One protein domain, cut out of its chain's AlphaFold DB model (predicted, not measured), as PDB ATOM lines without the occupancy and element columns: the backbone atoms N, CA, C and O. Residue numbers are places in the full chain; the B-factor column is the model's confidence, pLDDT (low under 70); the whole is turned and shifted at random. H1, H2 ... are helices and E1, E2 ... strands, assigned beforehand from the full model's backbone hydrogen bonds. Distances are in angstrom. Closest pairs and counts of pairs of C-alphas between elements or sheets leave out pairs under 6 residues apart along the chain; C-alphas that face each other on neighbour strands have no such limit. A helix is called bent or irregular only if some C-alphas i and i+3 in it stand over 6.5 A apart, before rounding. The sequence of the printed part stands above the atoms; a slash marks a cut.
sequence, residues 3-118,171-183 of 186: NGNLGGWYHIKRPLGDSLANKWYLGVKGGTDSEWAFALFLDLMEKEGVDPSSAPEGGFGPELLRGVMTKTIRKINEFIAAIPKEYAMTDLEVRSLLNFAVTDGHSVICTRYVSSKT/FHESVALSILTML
ATOM      1  N   ASN A   3       2.175 -48.588  10.498       89.62
ATOM      2  CA  ASN A   3       2.533 -47.752   9.360       89.62
ATOM      3  C   ASN A   3       3.364 -46.564   9.855       89.62
ATOM      4  O   ASN A   3       2.891 -45.770  10.670       89.62
ATOM      5  N   GLY A   4       4.585 -46.453   9.346       91.00
ATOM      6  CA  GLY A   4       5.550 -45.446   9.752       91.00
ATOM      7  C   GLY A   4       6.866 -46.080  10.175       91.00
ATOM      8  O   GLY A   4       7.272 -47.102   9.621       91.00
ATOM      9  N   ASN A   5       7.545 -45.440  11.118       94.38
ATOM     10  CA  ASN A   5       8.889 -45.801  11.535       94.38
ATOM     11  C   ASN A   5       9.131 -45.416  12.997       94.38
ATOM     12  O   ASN A   5       8.619 -44.401  13.481       94.38
ATOM     13  N   LEU A   6       9.985 -46.180  13.672       96.62
ATOM     14  CA  LEU A   6      10.604 -45.754  14.923       96.62
ATOM     15  C   LEU A   6      11.850 -44.918  14.599       96.62
ATOM     16  O   LEU A   6      12.733 -45.347  13.854       96.62
ATOM     17  N   GLY A   7      11.922 -43.709  15.154       95.50
ATOM     18  CA  GLY A   7      13.075 -42.823  15.005       95.50
ATOM     19  C   GLY A   7      14.339 -43.422  15.625       95.50
ATOM     20  O   GLY A   7      14.280 -44.167  16.600       95.50
ATOM     21  N   GLY A   8      15.501 -43.118  15.049       95.69
ATOM     22  CA  GLY A   8      16.799 -43.544  15.568       95.69
ATOM     23  C   GLY A   8      16.977 -45.064  15.629       95.69
ATOM     24  O   GLY A   8      17.739 -45.545  16.467       95.69
ATOM     25  N   TRP A   9      16.280 -45.825  14.774       96.25
ATOM     26  CA  TRP A   9      16.161 -47.288  14.860       96.25
ATOM     27  C   TRP A   9      17.490 -48.020  15.104       96.25
ATOM     28  O   TRP A   9      17.579 -48.877  15.985       96.25
ATOM     29  N   TYR A  10      18.549 -47.640  14.384       93.94
ATOM     30  CA  TYR A  10      19.877 -48.247  14.519       93.94
ATOM     31  C   TYR A  10      20.494 -48.098  15.917       93.94
ATOM     32  O   TYR A  10      21.262 -48.964  16.336       93.94
ATOM     33  N   HIS A  11      20.132 -47.045  16.650       96.19
ATOM     34  CA  HIS A  11      20.628 -46.769  17.997       96.19
ATOM     35  C   HIS A  11      19.716 -47.345  19.079       96.19
ATOM     36  O   HIS A  11      20.210 -47.800  20.107       96.19
ATOM     37  N   ILE A  12      18.400 -47.379  18.847       97.38
ATOM     38  CA  ILE A  12      17.443 -47.826  19.868       97.38
ATOM     39  C   ILE A  12      17.168 -49.330  19.843       97.38
ATOM     40  O   ILE A  12      16.685 -49.860  20.839       97.38
ATOM     41  N   LYS A  13      17.493 -50.045  18.755       97.62
ATOM     42  CA  LYS A  13      17.200 -51.483  18.635       97.62
ATOM     43  C   LYS A  13      17.807 -52.314  19.769       97.62
ATOM     44  O   LYS A  13      17.123 -53.179  20.308       97.62
ATOM     45  N   ARG A  14      19.075 -52.068  20.129       97.44
ATOM     46  CA  ARG A  14      19.737 -52.798  21.228       97.44
ATOM     47  C   ARG A  14      19.122 -52.443  22.592       97.44
ATOM     48  O   ARG A  14      18.615 -53.367  23.215       97.44
ATOM     49  N   PRO A  15      19.032 -51.158  23.005       98.12
ATOM     50  CA  PRO A  15      18.349 -50.786  24.249       98.12
ATOM     51  C   PRO A  15      16.915 -51.310  24.366       98.12
ATOM     52  O   PRO A  15      16.497 -51.725  25.445       98.12
ATOM     53  N   LEU A  16      16.156 -51.305  23.263       98.44
ATOM     54  CA  LEU A  16      14.808 -51.861  23.232       98.44
ATOM     55  C   LEU A  16      14.852 -53.363  23.492       98.44
ATOM     56  O   LEU A  16      14.152 -53.829  24.387       98.44
ATOM     57  N   GLY A  17      15.685 -54.108  22.761       97.88
ATOM     58  CA  GLY A  17      15.821 -55.551  22.948       97.88
ATOM     59  C   GLY A  17      16.256 -55.939  24.360       97.88
ATOM     60  O   GLY A  17      15.658 -56.841  24.937       97.88
ATOM     61  N   ASP A  18      17.204 -55.205  24.944       98.19
ATOM     62  CA  ASP A  18      17.698 -55.430  26.311       98.19
ATOM     63  C   ASP A  18      16.624 -55.174  27.387       98.19
ATOM     64  O   ASP A  18      16.742 -55.643  28.518       98.19
ATOM     65  N   SER A  19      15.564 -54.428  27.056       98.00
ATOM     66  CA  SER A  19      14.463 -54.129  27.981       98.00
ATOM     67  C   SER A  19      13.372 -55.207  28.047       98.00
ATOM     68  O   SER A  19      12.545 -55.182  28.970       98.00
ATOM     69  N   LEU A  20      13.352 -56.121  27.070       98.44
ATOM     70  CA  LEU A  20      12.337 -57.165  26.939       98.44
ATOM     71  C   LEU A  20      12.674 -58.368  27.820       98.44
ATOM     72  O   LEU A  20      13.831 -58.774  27.926       98.44
ATOM     73  N   ALA A  21      11.656 -59.013  28.388       97.69
ATOM     74  CA  ALA A  21      11.838 -60.347  28.943       97.69
ATOM     75  C   ALA A  21      12.194 -61.360  27.836       97.69
ATOM     76  O   ALA A  21      11.764 -61.234  26.685       97.69
ATOM     77  N   ASN A  22      12.926 -62.422  28.202       97.69
ATOM     78  CA  ASN A  22      13.409 -63.446  27.261       97.69
ATOM     79  C   ASN A  22      12.306 -64.015  26.359       97.69
ATOM     80  O   ASN A  22      12.545 -64.234  25.176       97.69
ATOM     81  N   LYS A  23      11.099 -64.231  26.903       96.62
ATOM     82  CA  LYS A  23       9.933 -64.733  26.156       96.62
ATOM     83  C   LYS A  23       9.634 -63.870  24.925       96.62
ATOM     84  O   LYS A  23       9.452 -64.407  23.837       96.62
ATOM     85  N   TRP A  24       9.626 -62.547  25.086       97.56
ATOM     86  CA  TRP A  24       9.285 -61.603  24.021       97.56
ATOM     87  C   TRP A  24      10.469 -61.320  23.104       97.56
ATOM     88  O   TRP A  24      10.288 -61.275  21.891       97.56
ATOM     89  N   TYR A  25      11.680 -61.224  23.660       97.94
ATOM     90  CA  TYR A  25      12.908 -61.083  22.875       97.94
ATOM     91  C   TYR A  25      13.097 -62.252  21.895       97.94
ATOM     92  O   TYR A  25      13.279 -62.041  20.698       97.94
ATOM     93  N   LEU A  26      13.003 -63.491  22.390       97.62
ATOM     94  CA  LEU A  26      13.170 -64.705  21.581       97.62
ATOM     95  C   LEU A  26      11.980 -64.968  20.644       97.62
ATOM     96  O   LEU A  26      12.088 -65.782  19.729       97.62
ATOM     97  N   GLY A  27      10.846 -64.303  20.877       96.31
ATOM     98  CA  GLY A  27       9.657 -64.397  20.034       96.31
ATOM     99  C   GLY A  27       9.772 -63.634  18.713       96.31
ATOM    100  O   GLY A  27       9.039 -63.950  17.774       96.31
ATOM    101  N   VAL A  28      10.688 -62.664  18.620       97.25
ATOM    102  CA  VAL A  28      10.937 -61.886  17.400       97.25
ATOM    103  C   VAL A  28      11.627 -62.762  16.354       97.25
ATOM    104  O   VAL A  28      12.671 -63.358  16.614       97.25
ATOM    105  N   LYS A  29      11.062 -62.825  15.145       96.38
ATOM    106  CA  LYS A  29      11.575 -63.650  14.036       96.38
ATOM    107  C   LYS A  29      12.178 -62.825  12.905       96.38
ATOM    108  O   LYS A  29      12.985 -63.348  12.137       96.38
ATOM    109  N   GLY A  30      11.786 -61.565  12.774       93.12
ATOM    110  CA  GLY A  30      12.279 -60.636  11.769       93.12
ATOM    111  C   GLY A  30      13.147 -59.513  12.339       93.12
ATOM    112  O   GLY A  30      13.681 -59.555  13.449       93.12
ATOM    113  N   GLY A  31      13.358 -58.494  11.506       90.75
ATOM    114  CA  GLY A  31      14.254 -57.373  11.803       90.75
ATOM    115  C   GLY A  31      13.589 -56.000  11.803       90.75
ATOM    116  O   GLY A  31      14.301 -55.015  12.010       90.75
ATOM    117  N   THR A  32      12.280 -55.931  11.546       96.81
ATOM    118  CA  THR A  32      11.550 -54.670  11.362       96.81
ATOM    119  C   THR A  32      11.258 -54.014  12.702       96.81
ATOM    120  O   THR A  32      10.869 -54.674  13.661       96.81
ATOM    121  N   ASP A  33      11.400 -52.696  12.768       97.31
ATOM    122  CA  ASP A  33      11.055 -51.894  13.946       97.31
ATOM    123  C   ASP A  33       9.625 -52.149  14.460       97.31
ATOM    124  O   ASP A  33       9.369 -52.149  15.658       97.31
ATOM    125  N   SER A  34       8.718 -52.458  13.539       97.69
ATOM    126  CA  SER A  34       7.317 -52.785  13.765       97.69
ATOM    127  C   SER A  34       7.129 -54.048  14.607       97.69
ATOM    128  O   SER A  34       6.292 -54.073  15.508       97.69
ATOM    129  N   GLU A  35       7.899 -55.103  14.329       98.25
ATOM    130  CA  GLU A  35       7.835 -56.355  15.091       98.25
ATOM    131  C   GLU A  35       8.431 -56.178  16.490       98.25
ATOM    132  O   GLU A  35       7.854 -56.635  17.473       98.25
ATOM    133  N   TRP A  36       9.535 -55.437  16.596       98.44
ATOM    134  CA  TRP A  36      10.152 -55.110  17.882       98.44
ATOM    135  C   TRP A  36       9.262 -54.202  18.743       98.44
ATOM    136  O   TRP A  36       9.155 -54.412  19.950       98.44
ATOM    137  N   ALA A  37       8.566 -53.236  18.138       98.38
ATOM    138  CA  ALA A  37       7.561 -52.426  18.824       98.38
ATOM    139  C   ALA A  37       6.392 -53.284  19.338       98.38
ATOM    140  O   ALA A  37       5.893 -53.047  20.437       98.38
ATOM    141  N   PHE A  38       5.980 -54.306  18.580       98.31
ATOM    142  CA  PHE A  38       4.949 -55.238  19.030       98.31
ATOM    143  C   PHE A  38       5.439 -56.152  20.162       98.31
ATOM    144  O   PHE A  38       4.712 -56.352  21.128       98.31
ATOM    145  N   ALA A  39       6.683 -56.635  20.110       98.50
ATOM    146  CA  ALA A  39       7.276 -57.393  21.213       98.50
ATOM    147  C   ALA A  39       7.327 -56.567  22.511       98.50
ATOM    148  O   ALA A  39       6.977 -57.073  23.574       98.50
ATOM    149  N   LEU A  40       7.673 -55.277  22.413       98.69
ATOM    150  CA  LEU A  40       7.610 -54.338  23.534       98.69
ATOM    151  C   LEU A  40       6.184 -54.148  24.064       98.69
ATOM    152  O   LEU A  40       5.985 -54.104  25.274       98.69
ATOM    153  N   PHE A  41       5.191 -54.051  23.179       98.56
ATOM    154  CA  PHE A  41       3.787 -53.965  23.581       98.56
ATOM    155  C   PHE A  41       3.347 -55.199  24.388       98.56
ATOM    156  O   PHE A  41       2.750 -55.043  25.450       98.56
ATOM    157  N   LEU A  42       3.685 -56.410  23.931       98.38
ATOM    158  CA  LEU A  42       3.352 -57.658  24.632       98.38
ATOM    159  C   LEU A  42       4.080 -57.773  25.980       98.38
ATOM    160  O   LEU A  42       3.465 -58.100  26.991       98.38
ATOM    161  N   ASP A  43       5.367 -57.433  26.019       98.62
ATOM    162  CA  ASP A  43       6.151 -57.390  27.256       98.62
ATOM    163  C   ASP A  43       5.557 -56.413  28.283       98.62
ATOM    164  O   ASP A  43       5.457 -56.727  29.470       98.62
ATOM    165  N   LEU A  44       5.081 -55.252  27.827       98.56
ATOM    166  CA  LEU A  44       4.387 -54.299  28.686       98.56
ATOM    167  C   LEU A  44       3.015 -54.809  29.140       98.56
ATOM    168  O   LEU A  44       2.674 -54.587  30.295       98.56
ATOM    169  N   MET A  45       2.248 -55.513  28.300       98.06
ATOM    170  CA  MET A  45       1.005 -56.167  28.738       98.06
ATOM    171  C   MET A  45       1.270 -57.161  29.884       98.06
ATOM    172  O   MET A  45       0.578 -57.120  30.899       98.06
ATOM    173  N   GLU A  46       2.314 -57.989  29.768       97.81
ATOM    174  CA  GLU A  46       2.709 -58.937  30.823       97.81
ATOM    175  C   GLU A  46       3.138 -58.220  32.109       97.81
ATOM    176  O   GLU A  46       2.731 -58.608  33.206       97.81
ATOM    177  N   LYS A  47       3.870 -57.106  31.988       97.38
ATOM    178  CA  LYS A  47       4.243 -56.242  33.123       97.38
ATOM    179  C   LYS A  47       3.048 -55.534  33.777       97.38
ATOM    180  O   LYS A  47       3.125 -55.212  34.959       97.38
ATOM    181  N   GLU A  48       1.947 -55.327  33.053       96.62
ATOM    182  CA  GLU A  48       0.671 -54.861  33.620       96.62
ATOM    183  C   GLU A  48      -0.147 -55.984  34.280       96.62
ATOM    184  O   GLU A  48      -1.231 -55.729  34.802       96.62
ATOM    185  N   GLY A  49       0.368 -57.217  34.297       95.94
ATOM    186  CA  GLY A  49      -0.227 -58.337  35.021       95.94
ATOM    187  C   GLY A  49      -1.210 -59.181  34.212       95.94
ATOM    188  O   GLY A  49      -1.948 -59.961  34.811       95.94
ATOM    189  N   VAL A  50      -1.231 -59.061  32.878       96.44
ATOM    190  CA  VAL A  50      -2.044 -59.927  32.004       96.44
ATOM    191  C   VAL A  50      -1.171 -60.796  31.110       96.44
ATOM    192  O   VAL A  50      -0.179 -60.320  30.579       96.44
ATOM    193  N   ASP A  51      -1.540 -62.060  30.889       96.25
ATOM    194  CA  ASP A  51      -0.831 -62.900  29.917       96.25
ATOM    195  C   ASP A  51      -1.279 -62.548  28.489       96.25
ATOM    196  O   ASP A  51      -2.416 -62.863  28.123       96.25
ATOM    197  N   PRO A  52      -0.415 -61.962  27.641       94.81
ATOM    198  CA  PRO A  52      -0.781 -61.592  26.274       94.81
ATOM    199  C   PRO A  52      -1.010 -62.812  25.370       94.81
ATOM    200  O   PRO A  52      -1.523 -62.667  24.267       94.81
ATOM    201  N   SER A  53      -0.597 -64.011  25.808       92.81
ATOM    202  CA  SER A  53      -0.869 -65.277  25.111       92.81
ATOM    203  C   SER A  53      -2.232 -65.881  25.471       92.81
ATOM    204  O   SER A  53      -2.630 -66.879  24.871       92.81
ATOM    205  N   SER A  54      -2.949 -65.294  26.435       93.44
ATOM    206  CA  SER A  54      -4.307 -65.706  26.788       93.44
ATOM    207  C   SER A  54      -5.355 -65.125  25.827       93.44
ATOM    208  O   SER A  54      -5.112 -64.137  25.138       93.44
ATOM    209  N   ALA A  55      -6.533 -65.750  25.780       90.50
ATOM    210  CA  ALA A  55      -7.690 -65.297  25.005       90.50
ATOM    211  C   ALA A  55      -8.932 -65.256  25.915       90.50
ATOM    212  O   ALA A  55      -9.759 -66.172  25.871       90.50
ATOM    213  N   PRO A  56      -9.027 -64.269  26.824       93.12
ATOM    214  CA  PRO A  56     -10.179 -64.134  27.713       93.12
ATOM    215  C   PRO A  56     -11.477 -63.925  26.915       93.12
ATOM    216  O   PRO A  56     -11.473 -63.245  25.895       93.12
ATOM    217  N   GLU A  57     -12.596 -64.468  27.407       89.19
ATOM    218  CA  GLU A  57     -13.897 -64.526  26.703       89.19
ATOM    219  C   GLU A  57     -14.477 -63.151  26.295       89.19
ATOM    220  O   GLU A  57     -15.335 -63.075  25.416       89.19
ATOM    221  N   GLY A  58     -14.008 -62.060  26.909       88.19
ATOM    222  CA  GLY A  58     -14.390 -60.679  26.578       88.19
ATOM    223  C   GLY A  58     -13.223 -59.787  26.148       88.19
ATOM    224  O   GLY A  58     -13.343 -58.563  26.203       88.19
ATOM    225  N   GLY A  59     -12.083 -60.378  25.791       93.25
ATOM    226  CA  GLY A  59     -10.849 -59.646  25.523       93.25
ATOM    227  C   GLY A  59     -10.199 -59.071  26.785       93.25
ATOM    228  O   GLY A  59     -10.623 -59.306  27.917       93.25
ATOM    229  N   PHE A  60      -9.121 -58.320  26.588       93.19
ATOM    230  CA  PHE A  60      -8.343 -57.685  27.656       93.19
ATOM    231  C   PHE A  60      -8.971 -56.380  28.160       93.19
ATOM    232  O   PHE A  60      -8.557 -55.833  29.182       93.19
ATOM    233  N   GLY A  61      -9.971 -55.877  27.440       89.12
ATOM    234  CA  GLY A  61     -10.624 -54.609  27.716       89.12
ATOM    235  C   GLY A  61      -9.897 -53.420  27.070       89.12
ATOM    236  O   GLY A  61      -8.664 -53.326  27.083       89.12
ATOM    237  N   PRO A  62     -10.649 -52.457  26.521       86.19
ATOM    238  CA  PRO A  62     -10.093 -51.356  25.736       86.19
ATOM    239  C   PRO A  62      -9.161 -50.430  26.519       86.19
ATOM    240  O   PRO A  62      -8.185 -49.930  25.963       86.19
ATOM    241  N   GLU A  63      -9.469 -50.177  27.792       88.31
ATOM    242  CA  GLU A  63      -8.719 -49.243  28.632       88.31
ATOM    243  C   GLU A  63      -7.325 -49.783  28.947       88.31
ATOM    244  O   GLU A  63      -6.348 -49.033  28.909       88.31
ATOM    245  N   LEU A  64      -7.212 -51.099  29.158       93.69
ATOM    246  CA  LEU A  64      -5.924 -51.755  29.334       93.69
ATOM    247  C   LEU A  64      -5.091 -51.654  28.051       93.69
ATOM    248  O   LEU A  64      -3.958 -51.178  28.095       93.69
ATOM    249  N   LEU A  65      -5.661 -52.015  26.895       93.38
ATOM    250  CA  LEU A  65      -4.954 -51.945  25.609       93.38
ATOM    251  C   LEU A  65      -4.527 -50.509  25.259       93.38
ATOM    252  O   LEU A  65      -3.394 -50.285  24.825       93.38
ATOM    253  N   ARG A  66      -5.398 -49.517  25.494       89.56
ATOM    254  CA  ARG A  66      -5.100 -48.081  25.345       89.56
ATOM    255  C   ARG A  66      -3.950 -47.661  26.261       89.56
ATOM    256  O   ARG A  66      -3.023 -46.978  25.813       89.56
ATOM    257  N   GLY A  67      -3.996 -48.069  27.528       92.62
ATOM    258  CA  GLY A  67      -2.963 -47.783  28.519       92.62
ATOM    259  C   GLY A  67      -1.609 -48.372  28.130       92.62
ATOM    260  O   GLY A  67      -0.608 -47.652  28.104       92.62
ATOM    261  N   VAL A  68      -1.575 -49.650  27.747       97.25
ATOM    262  CA  VAL A  68      -0.343 -50.338  27.331       97.25
ATOM    263  C   VAL A  68       0.221 -49.748  26.040       97.25
ATOM    264  O   VAL A  68       1.423 -49.499  25.954       97.25
ATOM    265  N   MET A  69      -0.621 -49.433  25.053       96.56
ATOM    266  CA  MET A  69      -0.161 -48.796  23.816       96.56
ATOM    267  C   MET A  69       0.430 -47.402  24.082       96.56
ATOM    268  O   MET A  69       1.486 -47.052  23.553       96.56
ATOM    269  N   THR A  70      -0.183 -46.630  24.984       93.44
ATOM    270  CA  THR A  70       0.367 -45.341  25.442       93.44
ATOM    271  C   THR A  70       1.733 -45.518  26.115       93.44
ATOM    272  O   THR A  70       2.669 -44.767  25.831       93.44
ATOM    273  N   LYS A  71       1.883 -46.535  26.978       97.31
ATOM    274  CA  LYS A  71       3.165 -46.891  27.616       97.31
ATOM    275  C   LYS A  71       4.216 -47.306  26.582       97.31
ATOM    276  O   LYS A  71       5.364 -46.890  26.701       97.31
ATOM    277  N   THR A  72       3.813 -48.046  25.552       98.19
ATOM    278  CA  THR A  72       4.678 -48.495  24.450       98.19
ATOM    279  C   THR A  72       5.265 -47.303  23.697       98.19
ATOM    280  O   THR A  72       6.484 -47.183  23.590       98.19
ATOM    281  N   ILE A  73       4.419 -46.364  23.256       96.19
ATOM    282  CA  ILE A  73       4.861 -45.141  22.564       96.19
ATOM    283  C   ILE A  73       5.787 -44.309  23.456       96.19
ATOM    284  O   ILE A  73       6.834 -43.844  23.005       96.19
ATOM    285  N   ARG A  74       5.442 -44.152  24.740       96.19
ATOM    286  CA  ARG A  74       6.294 -43.432  25.690       96.19
ATOM    287  C   ARG A  74       7.669 -44.087  25.832       96.19
ATOM    288  O   ARG A  74       8.668 -43.380  25.785       96.19
ATOM    289  N   LYS A  75       7.730 -45.414  25.947       98.00
ATOM    290  CA  LYS A  75       8.991 -46.154  26.071       98.00
ATOM    291  C   LYS A  75       9.866 -46.020  24.820       98.00
ATOM    292  O   LYS A  75      11.068 -45.819  24.944       98.00
ATOM    293  N   ILE A  76       9.265 -46.052  23.629       97.75
ATOM    294  CA  ILE A  76       9.968 -45.776  22.365       97.75
ATOM    295  C   ILE A  76      10.595 -44.376  22.396       97.75
ATOM    296  O   ILE A  76      11.784 -44.230  22.123       97.75
ATOM    297  N   ASN A  77       9.829 -43.360  22.800       95.50
ATOM    298  CA  ASN A  77      10.342 -41.993  22.920       95.50
ATOM    299  C   ASN A  77      11.462 -41.869  23.964       95.50
ATOM    300  O   ASN A  77      12.405 -41.118  23.742       95.50
ATOM    301  N   GLU A  78      11.387 -42.605  25.077       97.06
ATOM    302  CA  GLU A  78      12.462 -42.658  26.076       97.06
ATOM    303  C   GLU A  78      13.758 -43.223  25.482       97.06
ATOM    304  O   GLU A  78      14.822 -42.651  25.710       97.06
ATOM    305  N   PHE A  79      13.691 -44.299  24.686       97.69
ATOM    306  CA  PHE A  79      14.881 -44.837  24.017       97.69
ATOM    307  C   PHE A  79      15.490 -43.834  23.038       97.69
ATOM    308  O   PHE A  79      16.710 -43.693  22.993       97.69
ATOM    309  N   ILE A  80      14.653 -43.117  22.288       95.75
ATOM    310  CA  ILE A  80      15.102 -42.090  21.338       95.75
ATOM    311  C   ILE A  80      15.734 -40.906  22.078       95.75
ATOM    312  O   ILE A  80      16.799 -40.432  21.692       95.75
ATOM    313  N   ALA A  81      15.120 -40.449  23.169       94.06
ATOM    314  CA  ALA A  81      15.652 -39.364  23.991       94.06
ATOM    315  C   ALA A  81      16.975 -39.732  24.687       94.06
ATOM    316  O   ALA A  81      17.759 -38.845  25.016       94.06
ATOM    317  N   ALA A  82      17.222 -41.028  24.902       96.31
ATOM    318  CA  ALA A  82      18.461 -41.549  25.468       96.31
ATOM    319  C   ALA A  82      19.589 -41.725  24.435       96.31
ATOM    320  O   ALA A  82      20.696 -42.103  24.821       96.31
ATOM    321  N   ILE A  83      19.344 -41.462  23.143       95.44
ATOM    322  CA  ILE A  83      20.397 -41.501  22.122       95.44
ATOM    323  C   ILE A  83      21.453 -40.429  22.461       95.44
ATOM    324  O   ILE A  83      21.105 -39.251  22.600       95.44
ATOM    325  N   PRO A  84      22.741 -40.802  22.586       93.69
ATOM    326  CA  PRO A  84      23.807 -39.854  22.884       93.69
ATOM    327  C   PRO A  84      23.913 -38.737  21.835       93.69
ATOM    328  O   PRO A  84      23.847 -38.980  20.627       93.69
ATOM    329  N   LYS A  85      24.090 -37.491  22.295       89.81
ATOM    330  CA  LYS A  85      24.107 -36.301  21.422       89.81
ATOM    331  C   LYS A  85      25.294 -36.295  20.454       89.81
ATOM    332  O   LYS A  85      25.209 -35.677  19.397       89.81
ATOM    333  N   GLU A  86      26.379 -36.987  20.791       92.56
ATOM    334  CA  GLU A  86      27.572 -37.143  19.957       92.56
ATOM    335  C   GLU A  86      27.320 -37.890  18.642       92.56
ATOM    336  O   GLU A  86      28.110 -37.750  17.713       92.56
ATOM    337  N   TYR A  87      26.216 -38.634  18.523       90.12
ATOM    338  CA  TYR A  87      25.828 -39.249  17.253       90.12
ATOM    339  C   TYR A  87      25.280 -38.238  16.235       90.12
ATOM    340  O   TYR A  87      25.075 -38.613  15.086       90.12
ATOM    341  N   ALA A  88      25.094 -36.968  16.626       83.62
ATOM    342  CA  ALA A  88      24.743 -35.850  15.744       83.62
ATOM    343  C   ALA A  88      23.540 -36.129  14.818       83.62
ATOM    344  O   ALA A  88      23.515 -35.698  13.666       83.62
ATOM    345  N   MET A  89      22.545 -36.849  15.341       88.19
ATOM    346  CA  MET A  89      21.338 -37.219  14.609       88.19
ATOM    347  C   MET A  89      20.529 -35.979  14.228       88.19
ATOM    348  O   MET A  89      20.343 -35.067  15.037       88.19
ATOM    349  N   THR A  90      19.998 -35.969  13.013       88.94
ATOM    350  CA  THR A  90      19.058 -34.941  12.565       88.94
ATOM    351  C   THR A  90      17.670 -35.162  13.167       88.94
ATOM    352  O   THR A  90      17.286 -36.291  13.485       88.94
ATOM    353  N   ASP A  91      16.869 -34.095  13.245       84.00
ATOM    354  CA  ASP A  91      15.466 -34.176  13.683       84.00
ATOM    355  C   ASP A  91      14.658 -35.186  12.853       84.00
ATOM    356  O   ASP A  91      13.790 -35.878  13.385       84.00
ATOM    357  N   LEU A  92      14.971 -35.318  11.558       84.94
ATOM    358  CA  LEU A  92      14.318 -36.268  10.659       84.94
ATOM    359  C   LEU A  92      14.617 -37.723  11.037       84.94
ATOM    360  O   LEU A  92      13.720 -38.561  10.979       84.94
ATOM    361  N   GLU A  93      15.852 -38.028  11.433       89.69
ATOM    362  CA  GLU A  93      16.253 -39.395  11.769       89.69
ATOM    363  C   GLU A  93      15.680 -39.854  13.110       89.69
ATOM    364  O   GLU A  93      15.366 -41.033  13.260       89.69
ATOM    365  N   VAL A  94      15.502 -38.949  14.077       90.81
ATOM    366  CA  VAL A  94      14.871 -39.258  15.377       90.81
ATOM    367  C   VAL A  94      13.346 -39.118  15.358       90.81
ATOM    368  O   VAL A  94      12.670 -39.460  16.334       90.81
ATOM    369  N   ARG A  95      12.771 -38.659  14.241       90.25
ATOM    370  CA  ARG A  95      11.323 -38.544  14.075       90.25
ATOM    371  C   ARG A  95      10.681 -39.921  13.957       90.25
ATOM    372  O   ARG A  95      11.040 -40.726  13.101       90.25
ATOM    373  N   SER A  96       9.668 -40.153  14.783       91.50
ATOM    374  CA  SER A  96       8.834 -41.350  14.742       91.50
ATOM    375  C   SER A  96       7.470 -41.032  14.152       91.50
ATOM    376  O   SER A  96       6.868 -40.008  14.488       91.50
ATOM    377  N   LEU A  97       6.973 -41.943  13.325       91.19
ATOM    378  CA  LEU A  97       5.596 -42.004  12.850       91.19
ATOM    379  C   LEU A  97       5.036 -43.333  13.342       91.19
ATOM    380  O   LEU A  97       5.466 -44.371  12.860       91.19
ATOM    381  N   LEU A  98       4.145 -43.308  14.331       91.69
ATOM    382  CA  LEU A  98       3.723 -44.514  15.051       91.69
ATOM    383  C   LEU A  98       2.226 -44.754  14.870       91.69
ATOM    384  O   LEU A  98       1.442 -44.630  15.818       91.69
ATOM    385  N   ASN A  99       1.819 -45.074  13.639       89.81
ATOM    386  CA  ASN A  99       0.433 -45.430  13.349       89.81
ATOM    387  C   ASN A  99       0.242 -46.939  13.525       89.81
ATOM    388  O   ASN A  99       0.407 -47.728  12.591       89.81
ATOM    389  N   PHE A 100      -0.067 -47.350  14.750       91.62
ATOM    390  CA  PHE A 100      -0.340 -48.730  15.109       91.62
ATOM    391  C   PHE A 100      -1.824 -49.043  14.960       91.62
ATOM    392  O   PHE A 100      -2.680 -48.206  15.235       91.62
ATOM    393  N   ALA A 101      -2.129 -50.283  14.592       90.38
ATOM    394  CA  ALA A 101      -3.434 -50.879  14.839       90.38
ATOM    395  C   ALA A 101      -3.248 -52.282  15.421       90.38
ATOM    396  O   ALA A 101      -2.568 -53.124  14.819       90.38
ATOM    397  N   VAL A 102      -3.817 -52.508  16.603       92.25
ATOM    398  CA  VAL A 102      -3.741 -53.767  17.355       92.25
ATOM    399  C   VAL A 102      -5.136 -54.198  17.787       92.25
ATOM    400  O   VAL A 102      -6.010 -53.359  18.006       92.25
ATOM    401  N   THR A 103      -5.341 -55.506  17.898       92.38
ATOM    402  CA  THR A 103      -6.601 -56.091  18.351       92.38
ATOM    403  C   THR A 103      -6.341 -57.345  19.167       92.38
ATOM    404  O   THR A 103      -5.367 -58.055  18.912       92.38
ATOM    405  N   ASP A 104      -7.216 -57.600  20.130       91.44
ATOM    406  CA  ASP A 104      -7.302 -58.844  20.894       91.44
ATOM    407  C   ASP A 104      -8.453 -59.751  20.422       91.44
ATOM    408  O   ASP A 104      -8.774 -60.738  21.076       91.44
ATOM    409  N   GLY A 105      -9.091 -59.412  19.297       88.44
ATOM    410  CA  GLY A 105     -10.281 -60.090  18.784       88.44
ATOM    411  C   GLY A 105     -11.610 -59.503  19.271       88.44
ATOM    412  O   GLY A 105     -12.633 -59.825  18.678       88.44
ATOM    413  N   HIS A 106     -11.598 -58.614  20.271       87.19
ATOM    414  CA  HIS A 106     -12.795 -57.972  20.841       87.19
ATOM    415  C   HIS A 106     -12.761 -56.444  20.744       87.19
ATOM    416  O   HIS A 106     -13.769 -55.779  20.527       87.19
ATOM    417  N   SER A 107     -11.582 -55.863  20.926       85.12
ATOM    418  CA  SER A 107     -11.331 -54.432  20.856       85.12
ATOM    419  C   SER A 107     -10.262 -54.144  19.813       85.12
ATOM    420  O   SER A 107      -9.327 -54.923  19.607       85.12
ATOM    421  N   VAL A 108     -10.378 -52.990  19.162       85.06
ATOM    422  CA  VAL A 108      -9.345 -52.476  18.256       85.06
ATOM    423  C   VAL A 108      -8.836 -51.149  18.794       85.06
ATOM    424  O   VAL A 108      -9.619 -50.237  19.068       85.06
ATOM    425  N   ILE A 109      -7.515 -51.044  18.925       86.12
ATOM    426  CA  ILE A 109      -6.810 -49.810  19.264       86.12
ATOM    427  C   ILE A 109      -6.046 -49.347  18.036       86.12
ATOM    428  O   ILE A 109      -5.201 -50.077  17.515       86.12
ATOM    429  N   CYS A 110      -6.309 -48.114  17.611       85.62
ATOM    430  CA  CYS A 110      -5.553 -47.455  16.553       85.62
ATOM    431  C   CYS A 110      -4.894 -46.187  17.084       85.62
ATOM    432  O   CYS A 110      -5.559 -45.378  17.730       85.62
ATOM    433  N   THR A 111      -3.611 -45.996  16.782       84.56
ATOM    434  CA  THR A 111      -2.870 -44.777  17.108       84.56
ATOM    435  C   THR A 111      -2.619 -43.975  15.843       84.56
ATOM    436  O   THR A 111      -2.341 -44.528  14.780       84.56
ATOM    437  N   ARG A 112      -2.666 -42.650  15.972       82.81
ATOM    438  CA  ARG A 112      -2.000 -41.729  15.051       82.81
ATOM    439  C   ARG A 112      -1.040 -40.884  15.870       82.81
ATOM    440  O   ARG A 112      -1.498 -40.171  16.760       82.81
ATOM    441  N   TYR A 113       0.261 -41.004  15.618       84.62
ATOM    442  CA  TYR A 113       1.289 -40.332  16.418       84.62
ATOM    443  C   TYR A 113       2.487 -39.895  15.572       84.62
ATOM    444  O   TYR A 113       2.975 -40.652  14.733       84.62
ATOM    445  N   VAL A 114       2.986 -38.690  15.857       85.31
ATOM    446  CA  VAL A 114       4.250 -38.147  15.350       85.31
ATOM    447  C   VAL A 114       5.036 -37.529  16.503       85.31
ATOM    448  O   VAL A 114       4.454 -36.841  17.344       85.31
ATOM    449  N   SER A 115       6.348 -37.767  16.564       81.12
ATOM    450  CA  SER A 115       7.201 -37.195  17.622       81.12
ATOM    451  C   SER A 115       7.678 -35.763  17.338       81.12
ATOM    452  O   SER A 115       8.220 -35.109  18.228       81.12
ATOM    453  N   SER A 116       7.457 -35.257  16.121       73.56
ATOM    454  CA  SER A 116       7.755 -33.876  15.724       73.56
ATOM    455  C   SER A 116       6.678 -32.904  16.219       73.56
ATOM    456  O   SER A 116       5.487 -33.212  16.203       73.56
ATOM    457  N   LYS A 117       7.100 -31.707  16.645       59.91
ATOM    458  CA  LYS A 117       6.195 -30.606  17.024       59.91
ATOM    459  C   LYS A 117       5.747 -29.762  15.828       59.91
ATOM    460  O   LYS A 117       4.807 -28.987  15.973       59.91
ATOM    461  N   THR A 118       6.430 -29.882  14.690       51.84
ATOM    462  CA  THR A 118       6.239 -29.030  13.506       51.84
ATOM    463  C   THR A 118       5.742 -29.795  12.287       51.84
ATOM    464  O   THR A 118       5.120 -29.187  11.421       51.84
ATOM    465  N   PHE A 171      -8.374 -36.218  14.413       40.19
ATOM    466  CA  PHE A 171      -7.908 -34.840  14.604       40.19
ATOM    467  C   PHE A 171      -6.680 -34.734  15.523       40.19
ATOM    468  O   PHE A 171      -6.331 -35.664  16.255       40.19
ATOM    469  N   HIS A 172      -6.020 -33.581  15.391       39.16
ATOM    470  CA  HIS A 172      -4.674 -33.227  15.831       39.16
ATOM    471  C   HIS A 172      -4.714 -32.107  16.878       39.16
ATOM    472  O   HIS A 172      -5.408 -31.117  16.664       39.16
ATOM    473  N   GLU A 173      -3.885 -32.227  17.916       28.80
ATOM    474  CA  GLU A 173      -3.266 -31.105  18.635       28.80
ATOM    475  C   GLU A 173      -1.784 -31.460  18.869       28.80
ATOM    476  O   GLU A 173      -1.431 -32.619  19.032       28.80
ATOM    477  N   SER A 174      -0.883 -30.489  18.791       32.84
ATOM    478  CA  SER A 174       0.578 -30.613  18.947       32.84
ATOM    479  C   SER A 174       1.044 -31.671  19.977       32.84
ATOM    480  O   SER A 174       0.741 -31.558  21.160       32.84
ATOM    481  N   VAL A 175       1.807 -32.682  19.522       43.25
ATOM    482  CA  VAL A 175       2.099 -33.954  20.233       43.25
ATOM    483  C   VAL A 175       0.809 -34.691  20.640       43.25
ATOM    484  O   VAL A 175       0.536 -34.928  21.814       43.25
ATOM    485  N   ALA A 176       0.000 -35.072  19.649       46.25
ATOM    486  CA  ALA A 176      -1.245 -35.808  19.862       46.25
ATOM    487  C   ALA A 176      -1.021 -37.304  19.684       46.25
ATOM    488  O   ALA A 176      -0.743 -37.784  18.585       46.25
ATOM    489  N   LEU A 177      -1.218 -38.045  20.766       49.44
ATOM    490  CA  LEU A 177      -1.604 -39.441  20.687       49.44
ATOM    491  C   LEU A 177      -3.130 -39.493  20.581       49.44
ATOM    492  O   LEU A 177      -3.831 -39.427  21.589       49.44
ATOM    493  N   SER A 178      -3.647 -39.625  19.364       54.44
ATOM    494  CA  SER A 178      -5.067 -39.921  19.167       54.44
ATOM    495  C   SER A 178      -5.236 -41.435  19.169       54.44
ATOM    496  O   SER A 178      -4.830 -42.103  18.216       54.44
ATOM    497  N   ILE A 179      -5.797 -41.978  20.256       56.72
ATOM    498  CA  ILE A 179      -6.185 -43.389  20.333       56.72
ATOM    499  C   ILE A 179      -7.683 -43.519  20.088       56.72
ATOM    500  O   ILE A 179      -8.501 -43.135  20.933       56.72
ATOM    501  N   LEU A 180      -8.025 -44.111  18.946       57.00
ATOM    502  CA  LEU A 180      -9.368 -44.603  18.687       57.00
ATOM    503  C   LEU A 180      -9.491 -45.996  19.302       57.00
ATOM    504  O   LEU A 180      -8.723 -46.894  18.962       57.00
ATOM    505  N   THR A 181     -10.455 -46.148  20.203       55.72
ATOM    506  CA  THR A 181     -10.900 -47.452  20.685       55.72
ATOM    507  C   THR A 181     -12.206 -47.772  19.992       55.72
ATOM    508  O   THR A 181     -13.134 -46.967  20.039       55.72
ATOM    509  N   MET A 182     -12.287 -48.957  19.404       58.78
ATOM    510  CA  MET A 182     -13.557 -49.540  18.993       58.78
ATOM    511  C   MET A 182     -13.892 -50.678  19.937       58.78
ATOM    512  O   MET A 182     -13.038 -51.528  20.193       58.78
ATOM    513  N   LEU A 183     -15.104 -50.634  20.477       48.25
ATOM    514  CA  LEU A 183     -15.632 -51.620  21.406       48.25
ATOM    515  C   LEU A 183     -16.590 -52.564  20.691       48.25
ATOM    516  O   LEU A 183     -17.273 -52.150  19.756       48.25
TER     517      LEU A 183
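This is residues 3 to 118 and 171 to 183 of the 186 residues of an uncharacterized protein of Arthroderma benhamiae (strain ATCC MYA-4681 / CBS 112371) (UniProt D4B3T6). An antiparallel sheet of four strands has H3 and H4 packed over one face, with H4 running nearly along the strands and H3 crossing H4; the other face is bare. H1 packs on H3 and H4, the short H2 packs on H3, and the short H5 sits off the sheet, beyond H4's last turn. The printed part has 129 residues with five named helices and four named strands, along the chain E1 H1 H2 H3 H4 H5 E2 E3 E4, and the sheet's order is E1 - E2 - E3 - E4. The class is mixed, in two layers, helices on one face of a sheet. The whole is compact, with a radius of gyration of the C-alphas of 14.9 A and spans of 50 by 37 by 22 A.

E1, residues 3 to 5, begins at C-alpha 3 (2.533, -47.752, 9.360) and is 7.0 A long. H1 is residues 9 to 19, 14.9 A, and only just irregular: C-alphas 11 and 14 are 6.9 A apart. H2 is residues 22 to 25, 5.0 A, and H3 is residues 33 to 47, 20.8 A. H4, residues 62 to 81, 28.5 A, begins at C-alpha 62 (-10.093, -51.356, 25.736). H5 is residues 91 to 94, 5.4 A. E2 is residues 97 to 103, 19.4 A; E3 is residues 108 to 112, 13.4 A; E4, residues 178 to 182, 12.8 A, ends at C-alpha 182 (-13.557, -49.540, 18.993).

E1 and E2 are antiparallel, with N 5 and O 97 at 2.9 A. E2 and E3 form a hairpin, with N 102 and O 109 at 2.9 A. E3 and E4 are antiparallel, with N 110 and O 180 at 3.0 A. H4 is over E2 and E3 at a height over the sheet of 9.9 A, only just along the strands, at 29.7 degrees to E3 on the local plane. H3, on the same face, is slantwise to the strands, at 54 degrees to E2 on the local plane. H3 and H4 touch at a steep tilt of 58 degrees, opposite ways; their closest C-alphas, of Phe 41 and Thr 72, are 5.6 A apart. H1 touches H3 at a shallow tilt of 23 degrees, the same way, with the C-alphas of Trp 9 and Asp 33 closest at 6.9 A. H4 touches H1 with residues 76 to 80 alone, the C-alphas of Phe 79 and Ile 12 closest at 5.7 A. H3 touches H2 with residues 39 to 43 alone, the C-alphas of Ala 39 and Trp 24 closest at 5.4 A. Of the three helix pairs H1 and H3, H1 and H4, and H3 and H4, which touch, one is at a shallow tilt, and the helix packing is only just mostly crossed. H5 and H4 are close but not clearly touching. Every O i to N i+4 pair is within hydrogen-bond range in H3 and H4, against 5 of 7 in H1; H2 and H5 are too short for such a pair.

The two C-alphas farthest apart, of Glu 57 and Glu 86, are 50.1 A apart. Residues 119 to 170 are not printed, and C-alphas 118 and 171 are 15.3 A apart across the cut. The link from H3 to H4, 14 residues, is long. The mean pLDDT of the printed part is 88.1; residues 117 to 118 and 171 to 183 are under 70.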